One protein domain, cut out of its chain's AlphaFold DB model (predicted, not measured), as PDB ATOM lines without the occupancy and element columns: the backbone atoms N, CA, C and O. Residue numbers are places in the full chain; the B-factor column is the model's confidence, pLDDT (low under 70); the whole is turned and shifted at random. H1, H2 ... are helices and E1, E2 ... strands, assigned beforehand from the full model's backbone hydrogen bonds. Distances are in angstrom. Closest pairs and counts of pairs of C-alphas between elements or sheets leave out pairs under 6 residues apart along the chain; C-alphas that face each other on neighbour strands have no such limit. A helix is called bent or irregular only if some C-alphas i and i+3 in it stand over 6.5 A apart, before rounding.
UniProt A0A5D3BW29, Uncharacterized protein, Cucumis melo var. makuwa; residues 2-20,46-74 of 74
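AT A GLANCE: This is residues 2 to 20 and 46 to 74 of the 74 residues of an uncharacterized protein of Cucumis melo var. makuwa (UniProt A0A5D3BW29). A small hairpin of two strands, E1 and E2, and two helices make a triangle, with H1 beside E2 and H2 nearer to E1. The two helices run side by side in opposite ways, with few contacts between them, and H1 makes the longest part. The printed part has 48 residues, in the order H1, E1, E2, H2; the sheet is antiparallel and the class is mixed, helices and strands. It is compact, with a radius of gyration of the C-alphas of 10.2 A, and elongated, with spans of 30 by 20 by 17 A.

IN THESE COORDINATES: Find C-alpha 46 at (162.150, 158.726, 179.884), where strand E1 begins; it runs over residues 46 to 51, 15.3 A. Strand E2, residues 54 to 59, covers 16.1 A. Helix H1, residues 3 to 20, starts at C-alpha 3, (148.632, 145.000, 160.528), and covers 25.9 A. Helix H2, residues 60 to 71, covers 17.5 A and ends at C-alpha 71, (153.545, 141.604, 170.808). H2 is irregular, but only just: C-alphas 61 and 64 are 6.7 A apart.

HOW THE PARTS SIT: Look first at the hairpin of E1 and E2, antiparallel at 150 degrees, where N 49 and O 56 are within hydrogen-bond range at 2.8 A. The closest C-alphas of H1 and E2 are those of Gln 15 and Ile 56, 6.8 A apart. Those of E1 and H2 are Lys 47 and Lys 60, at 6.0 A. H1 and H2 are close but not clearly touching, nearest at the C-alphas of Leu 7 and Val 70, 7.2 A. They run opposite ways at a shallow tilt of 29 degrees. Every O i to N i+4 pair is within hydrogen-bond range in H1, and 6 of 8 in H2.

THE WHOLE: The C-alphas farthest apart, Phe 2 and Leu 46, are 30.3 A from each other. Residues 21 to 45 are not printed, and C-alphas 20 and 46 stand 16.1 A apart across the cut. The links E1 to E2 and E2 to H2 are tight. Mean pLDDT of the printed part is 73.1; look for values under 70 at residues 2 to 5, 15, 17 to 20 and 72 to 74.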
ATOM      1  N   PHE A   2     147.341 144.873 156.496       53.22
ATOM      2  CA  PHE A   2     146.498 145.714 157.380       53.22
ATOM      3  C   PHE A   2     147.036 145.813 158.825       53.22
ATOM      4  O   PHE A   2     146.538 146.601 159.622       53.22
ATOM      5  N   GLY A   3     148.073 145.037 159.171       59.91
ATOM      6  CA  GLY A   3     148.632 145.000 160.528       59.91
ATOM      7  C   GLY A   3     149.491 146.219 160.875       59.91
ATOM      8  O   GLY A   3     149.363 146.784 161.959       59.91
ATOM      9  N   GLU A   4     150.319 146.687 159.939       60.12
ATOM     10  CA  GLU A   4     151.319 147.732 160.215       60.12
ATOM     11  C   GLU A   4     150.697 149.112 160.454       60.12
ATOM     12  O   GLU A   4     151.082 149.807 161.396       60.12
ATOM     13  N   GLN A   5     149.685 149.494 159.665       66.25
ATOM     14  CA  GLN A   5     148.973 150.764 159.860       66.25
ATOM     15  C   GLN A   5     148.200 150.780 161.189       66.25
ATOM     16  O   GLN A   5     148.181 151.796 161.886       66.25
ATOM     17  N   SER A   6     147.631 149.633 161.583       73.38
ATOM     18  CA  SER A   6     146.893 149.488 162.841       73.38
ATOM     19  C   SER A   6     147.801 149.610 164.070       73.38
ATOM     20  O   SER A   6     147.410 150.189 165.089       73.38
ATOM     21  N   LEU A   7     149.039 149.112 163.977       73.06
ATOM     22  CA  LEU A   7     150.036 149.271 165.032       73.06
ATOM     23  C   LEU A   7     150.493 150.730 165.150       73.06
ATOM     24  O   LEU A   7     150.526 151.272 166.252       73.06
ATOM     25  N   ILE A   8     150.785 151.389 164.025       76.06
ATOM     26  CA  ILE A   8     151.222 152.794 164.005       76.06
ATOM     27  C   ILE A   8     150.161 153.715 164.633       76.06
ATOM     28  O   ILE A   8     150.509 154.593 165.426       76.06
ATOM     29  N   GLU A   9     148.872 153.507 164.339       79.00
ATOM     30  CA  GLU A   9     147.789 154.291 164.954       79.00
ATOM     31  C   GLU A   9     147.692 154.047 166.468       79.00
ATOM     32  O   GLU A   9     147.557 154.994 167.247       79.00
ATOM     33  N   ALA A  10     147.810 152.791 166.906       77.06
ATOM     34  CA  ALA A  10     147.752 152.441 168.323       77.06
ATOM     35  C   ALA A  10     148.904 153.055 169.126       77.06
ATOM     36  O   ALA A  10     148.681 153.552 170.229       77.06
ATOM     37  N   LEU A  11     150.113 153.078 168.558       77.25
ATOM     38  CA  LEU A  11     151.284 153.701 169.178       77.25
ATOM     39  C   LEU A  11     151.116 155.221 169.302       77.25
ATOM     40  O   LEU A  11     151.397 155.782 170.362       77.25
ATOM     41  N   LYS A  12     150.586 155.882 168.264       76.81
ATOM     42  CA  LYS A  12     150.250 157.316 168.321       76.81
ATOM     43  C   LYS A  12     149.199 157.614 169.394       76.81
ATOM     44  O   LYS A  12     149.380 158.544 170.177       76.81
ATOM     45  N   LYS A  13     148.132 156.809 169.474       80.25
ATOM     46  CA  LYS A  13     147.094 156.933 170.514       80.25
ATOM     47  C   LYS A  13     147.651 156.725 171.919       80.25
ATOM     48  O   LYS A  13     147.268 157.465 172.819       80.25
ATOM     49  N   TYR A  14     148.557 155.765 172.100       75.81
ATOM     50  CA  TYR A  14     149.201 155.493 173.388       75.81
ATOM     51  C   TYR A  14     150.060 156.673 173.859       75.81
ATOM     52  O   TYR A  14     150.001 157.057 175.023       75.81
ATOM     53  N   GLN A  15     150.800 157.311 172.944       69.19
ATOM     54  CA  GLN A  15     151.535 158.538 173.257       69.19
ATOM     55  C   GLN A  15     150.586 159.694 173.607       69.19
ATOM     56  O   GLN A  15     150.850 160.424 174.558       69.19
ATOM     57  N   ALA A  16     149.480 159.846 172.872       70.19
ATOM     58  CA  ALA A  16     148.481 160.873 173.161       70.19
ATOM     59  C   ALA A  16     147.857 160.683 174.554       70.19
ATOM     60  O   ALA A  16     147.756 161.645 175.301       70.19
ATOM     61  N   THR A  17     147.545 159.444 174.954       68.81
ATOM     62  CA  THR A  17     146.995 159.143 176.293       68.81
ATOM     63  C   THR A  17     148.020 159.296 177.417       68.81
ATOM     64  O   THR A  17     147.672 159.776 178.494       68.81
ATOM     65  N   LEU A  18     149.289 158.943 177.183       60.91
ATOM     66  CA  LEU A  18     150.382 159.221 178.130       60.91
ATOM     67  C   LEU A  18     150.647 160.728 178.283       60.91
ATOM     68  O   LEU A  18     151.012 161.173 179.370       60.91
ATOM     69  N   GLY A  19     150.451 161.498 177.209       53.09
ATOM     70  CA  GLY A  19     150.563 162.954 177.191       53.09
ATOM     71  C   GLY A  19     149.370 163.673 177.826       53.09
ATOM     72  O   GLY A  19     149.581 164.638 178.545       53.09
ATOM     73  N   GLU A  20     148.136 163.195 177.638       49.44
ATOM     74  CA  GLU A  20     146.915 163.809 178.201       49.44
ATOM     75  C   GLU A  20     146.793 163.645 179.722       49.44
ATOM     76  O   GLU A  20     146.188 164.479 180.391       49.44
ATOM     77  N   LEU A  46     162.881 158.930 181.117       74.31
ATOM     78  CA  LEU A  46     162.150 158.726 179.884       74.31
ATOM     79  C   LEU A  46     163.140 158.171 178.872       74.31
ATOM     80  O   LEU A  46     164.179 158.765 178.585       74.31
ATOM     81  N   LYS A  47     162.819 157.000 178.343       77.25
ATOM     82  CA  LYS A  47     163.576 156.369 177.281       77.25
ATOM     83  C   LYS A  47     162.846 156.598 175.969       77.25
ATOM     84  O   LYS A  47     161.661 156.291 175.838       77.25
ATOM     85  N   THR A  48     163.581 157.096 174.985       80.44
ATOM     86  CA  THR A  48     163.107 157.153 173.605       80.44
ATOM     87  C   THR A  48     163.320 155.793 172.953       80.44
ATOM     88  O   THR A  48     164.442 155.284 172.916       80.44
ATOM     89  N   VAL A  49     162.254 155.198 172.429       81.06
ATOM     90  CA  VAL A  49     162.294 153.967 171.633       81.06
ATOM     91  C   VAL A  49     161.661 154.210 170.273       81.06
ATOM     92  O   VAL A  49     160.773 155.049 170.131       81.06
ATOM     93  N   VAL A  50     162.136 153.491 169.258       80.25
ATOM     94  CA  VAL A  50     161.593 153.569 167.900       80.25
ATOM     95  C   VAL A  50     160.945 152.233 167.572       80.25
ATOM     96  O   VAL A  50     161.635 151.221 167.499       80.25
ATOM     97  N   ILE A  51     159.624 152.227 167.397       79.44
ATOM     98  CA  ILE A  51     158.848 151.035 167.040       79.44
ATOM     99  C   ILE A  51     158.197 151.289 165.687       79.44
ATOM    100  O   ILE A  51     157.413 152.222 165.542       79.44
ATOM    101  N   ASN A  52     158.536 150.471 164.690       72.75
ATOM    102  CA  ASN A  52     158.012 150.575 163.323       72.75
ATOM    103  C   ASN A  52     158.093 152.003 162.726       72.75
ATOM    104  O   ASN A  52     157.140 152.505 162.137       72.75
ATOM    105  N   GLY A  53     159.209 152.703 162.967       76.50
ATOM    106  CA  GLY A  53     159.425 154.093 162.532       76.50
ATOM    107  C   GLY A  53     158.782 155.174 163.416       76.50
ATOM    108  O   GLY A  53     159.056 156.358 163.226       76.50
ATOM    109  N   VAL A  54     157.982 154.800 164.418       74.19
ATOM    110  CA  VAL A  54     157.364 155.730 165.372       74.19
ATOM    111  C   VAL A  54     158.293 155.938 166.565       74.19
ATOM    112  O   VAL A  54     158.645 154.984 167.257       74.19
ATOM    113  N   LYS A  55     158.688 157.192 166.816       79.06
ATOM    114  CA  LYS A  55     159.450 157.583 168.010       79.06
ATOM    115  C   LYS A  55     158.497 157.744 169.190       79.06
ATOM    116  O   LYS A  55     157.576 158.549 169.116       79.06
ATOM    117  N   ILE A  56     158.740 157.013 170.272       77.81
ATOM    118  CA  ILE A  56     157.909 157.028 171.477       77.81
ATOM    119  C   ILE A  56     158.812 157.301 172.671       77.81
ATOM    120  O   ILE A  56     159.843 156.653 172.838       77.81
ATOM    121  N   GLN A  57     158.418 158.265 173.496       80.12
ATOM    122  CA  GLN A  57     159.080 158.573 174.757       80.12
ATOM    123  C   GLN A  57     158.235 158.002 175.886       80.12
ATOM    124  O   GLN A  57     157.055 158.332 175.995       80.12
ATOM    125  N   LEU A  58     158.819 157.130 176.700       79.12
ATOM    126  CA  LEU A  58     158.112 156.534 177.827       79.12
ATOM    127  C   LEU A  58     159.053 156.222 178.994       79.12
ATOM    128  O   LEU A  58     160.248 156.007 178.782       79.12
ATOM    129  N   PRO A  59     158.526 156.158 180.226       80.00
ATOM    130  CA  PRO A  59     159.278 155.693 181.383       80.00
ATOM    131  C   PRO A  59     159.857 154.293 181.165       80.00
ATOM    132  O   PRO A  59     159.215 153.438 180.550       80.00
ATOM    133  N   LYS A  60     161.055 154.022 181.696       76.06
ATOM    134  CA  LYS A  60     161.694 152.697 181.588       76.06
ATOM    135  C   LYS A  60     160.807 151.563 182.126       76.06
ATOM    136  O   LYS A  60     160.831 150.471 181.564       76.06
ATOM    137  N   ASP A  61     160.011 151.824 183.159       80.25
ATOM    138  CA  ASP A  61     159.046 150.878 183.732       80.25
ATOM    139  C   ASP A  61     157.866 150.567 182.794       80.25
ATOM    140  O   ASP A  61     157.359 149.449 182.810       80.25
ATOM    141  N   LYS A  62     157.490 151.493 181.900       77.00
ATOM    142  CA  LYS A  62     156.397 151.318 180.923       77.00
ATOM    143  C   LYS A  62     156.816 150.645 179.621       77.00
ATOM    144  O   LYS A  62     155.975 150.373 178.764       77.00
ATOM    145  N   LEU A  63     158.103 150.336 179.454       79.19
ATOM    146  CA  LEU A  63     158.594 149.680 178.242       79.19
ATOM    147  C   LEU A  63     158.086 148.242 178.117       79.19
ATOM    148  O   LEU A  63     157.744 147.815 177.016       79.19
ATOM    149  N   GLY A  64     157.992 147.518 179.235       80.81
ATOM    150  CA  GLY A  64     157.427 146.166 179.255       80.81
ATOM    151  C   GLY A  64     155.948 146.142 178.860       80.81
ATOM    152  O   GLY A  64     155.537 145.303 178.056       80.81
ATOM    153  N   ASP A  65     155.165 147.108 179.355       81.62
ATOM    154  CA  ASP A  65     153.754 147.279 178.985       81.62
ATOM    155  C   ASP A  65     153.604 147.532 177.479       81.62
ATOM    156  O   ASP A  65     152.826 146.858 176.799       81.62
ATOM    157  N   LEU A  66     154.405 148.452 176.927       78.38
ATOM    158  CA  LEU A  66     154.363 148.785 175.504       78.38
ATOM    159  C   LEU A  66     154.723 147.588 174.614       78.38
ATOM    160  O   LEU A  66     154.036 147.320 173.628       78.38
ATOM    161  N   LEU A  67     155.769 146.839 174.974       79.56
ATOM    162  CA  LEU A  67     156.168 145.632 174.246       79.56
ATOM    163  C   LEU A  67     155.096 144.541 174.313       79.56
ATOM    164  O   LEU A  67     154.879 143.849 173.321       79.56
ATOM    165  N   THR A  68     154.387 144.419 175.434       81.06
ATOM    166  CA  THR A  68     153.271 143.473 175.576       81.06
ATOM    167  C   THR A  68     152.113 143.834 174.643       81.06
ATOM    168  O   THR A  68     151.535 142.952 174.007       81.06
ATOM    169  N   ILE A  69     151.797 145.126 174.509       75.94
ATOM    170  CA  ILE A  69     150.753 145.615 173.595       75.94
ATOM    171  C   ILE A  69     151.137 145.349 172.135       75.94
ATOM    172  O   ILE A  69     150.300 144.890 171.358       75.94
ATOM    173  N   VAL A  70     152.395 145.610 171.767       72.12
ATOM    174  CA  VAL A  70     152.897 145.385 170.402       72.12
ATOM    175  C   VAL A  70     152.948 143.891 170.076       72.12
ATOM    176  O   VAL A  70     152.499 143.489 169.009       72.12
ATOM    177  N   SER A  71     153.413 143.057 171.010       72.25
ATOM    178  CA  SER A  71     153.545 141.604 170.808       72.25
ATOM    179  C   SER A  71     152.201 140.881 170.708       72.25
ATOM    180  O   SER A  71     152.129 139.835 170.083       72.25
ATOM    181  N   ARG A  72     151.126 141.423 171.298       69.69
ATOM    182  CA  ARG A  72     149.762 140.887 171.128       69.69
ATOM    183  C   ARG A  72     149.110 141.270 169.794       69.69
ATOM    184  O   ARG A  72     148.020 140.783 169.509       69.69
ATOM    185  N   ARG A  73     149.707 142.196 169.037       59.50
ATOM    186  CA  ARG A  73     149.180 142.701 167.756       59.50
ATOM    187  C   ARG A  73     149.994 142.263 166.532       59.50
ATOM    188  O   ARG A  73     149.581 142.587 165.421       59.50
ATOM    189  N   LEU A  74     151.124 141.588 166.743       52.31
ATOM    190  CA  LEU A  74     151.875 140.849 165.721       52.31
ATOM    191  C   LEU A  74     151.268 139.454 165.555       52.31
ATOM    192  O   LEU A  74     151.216 138.996 164.395       52.31
TER     193      LEU A  74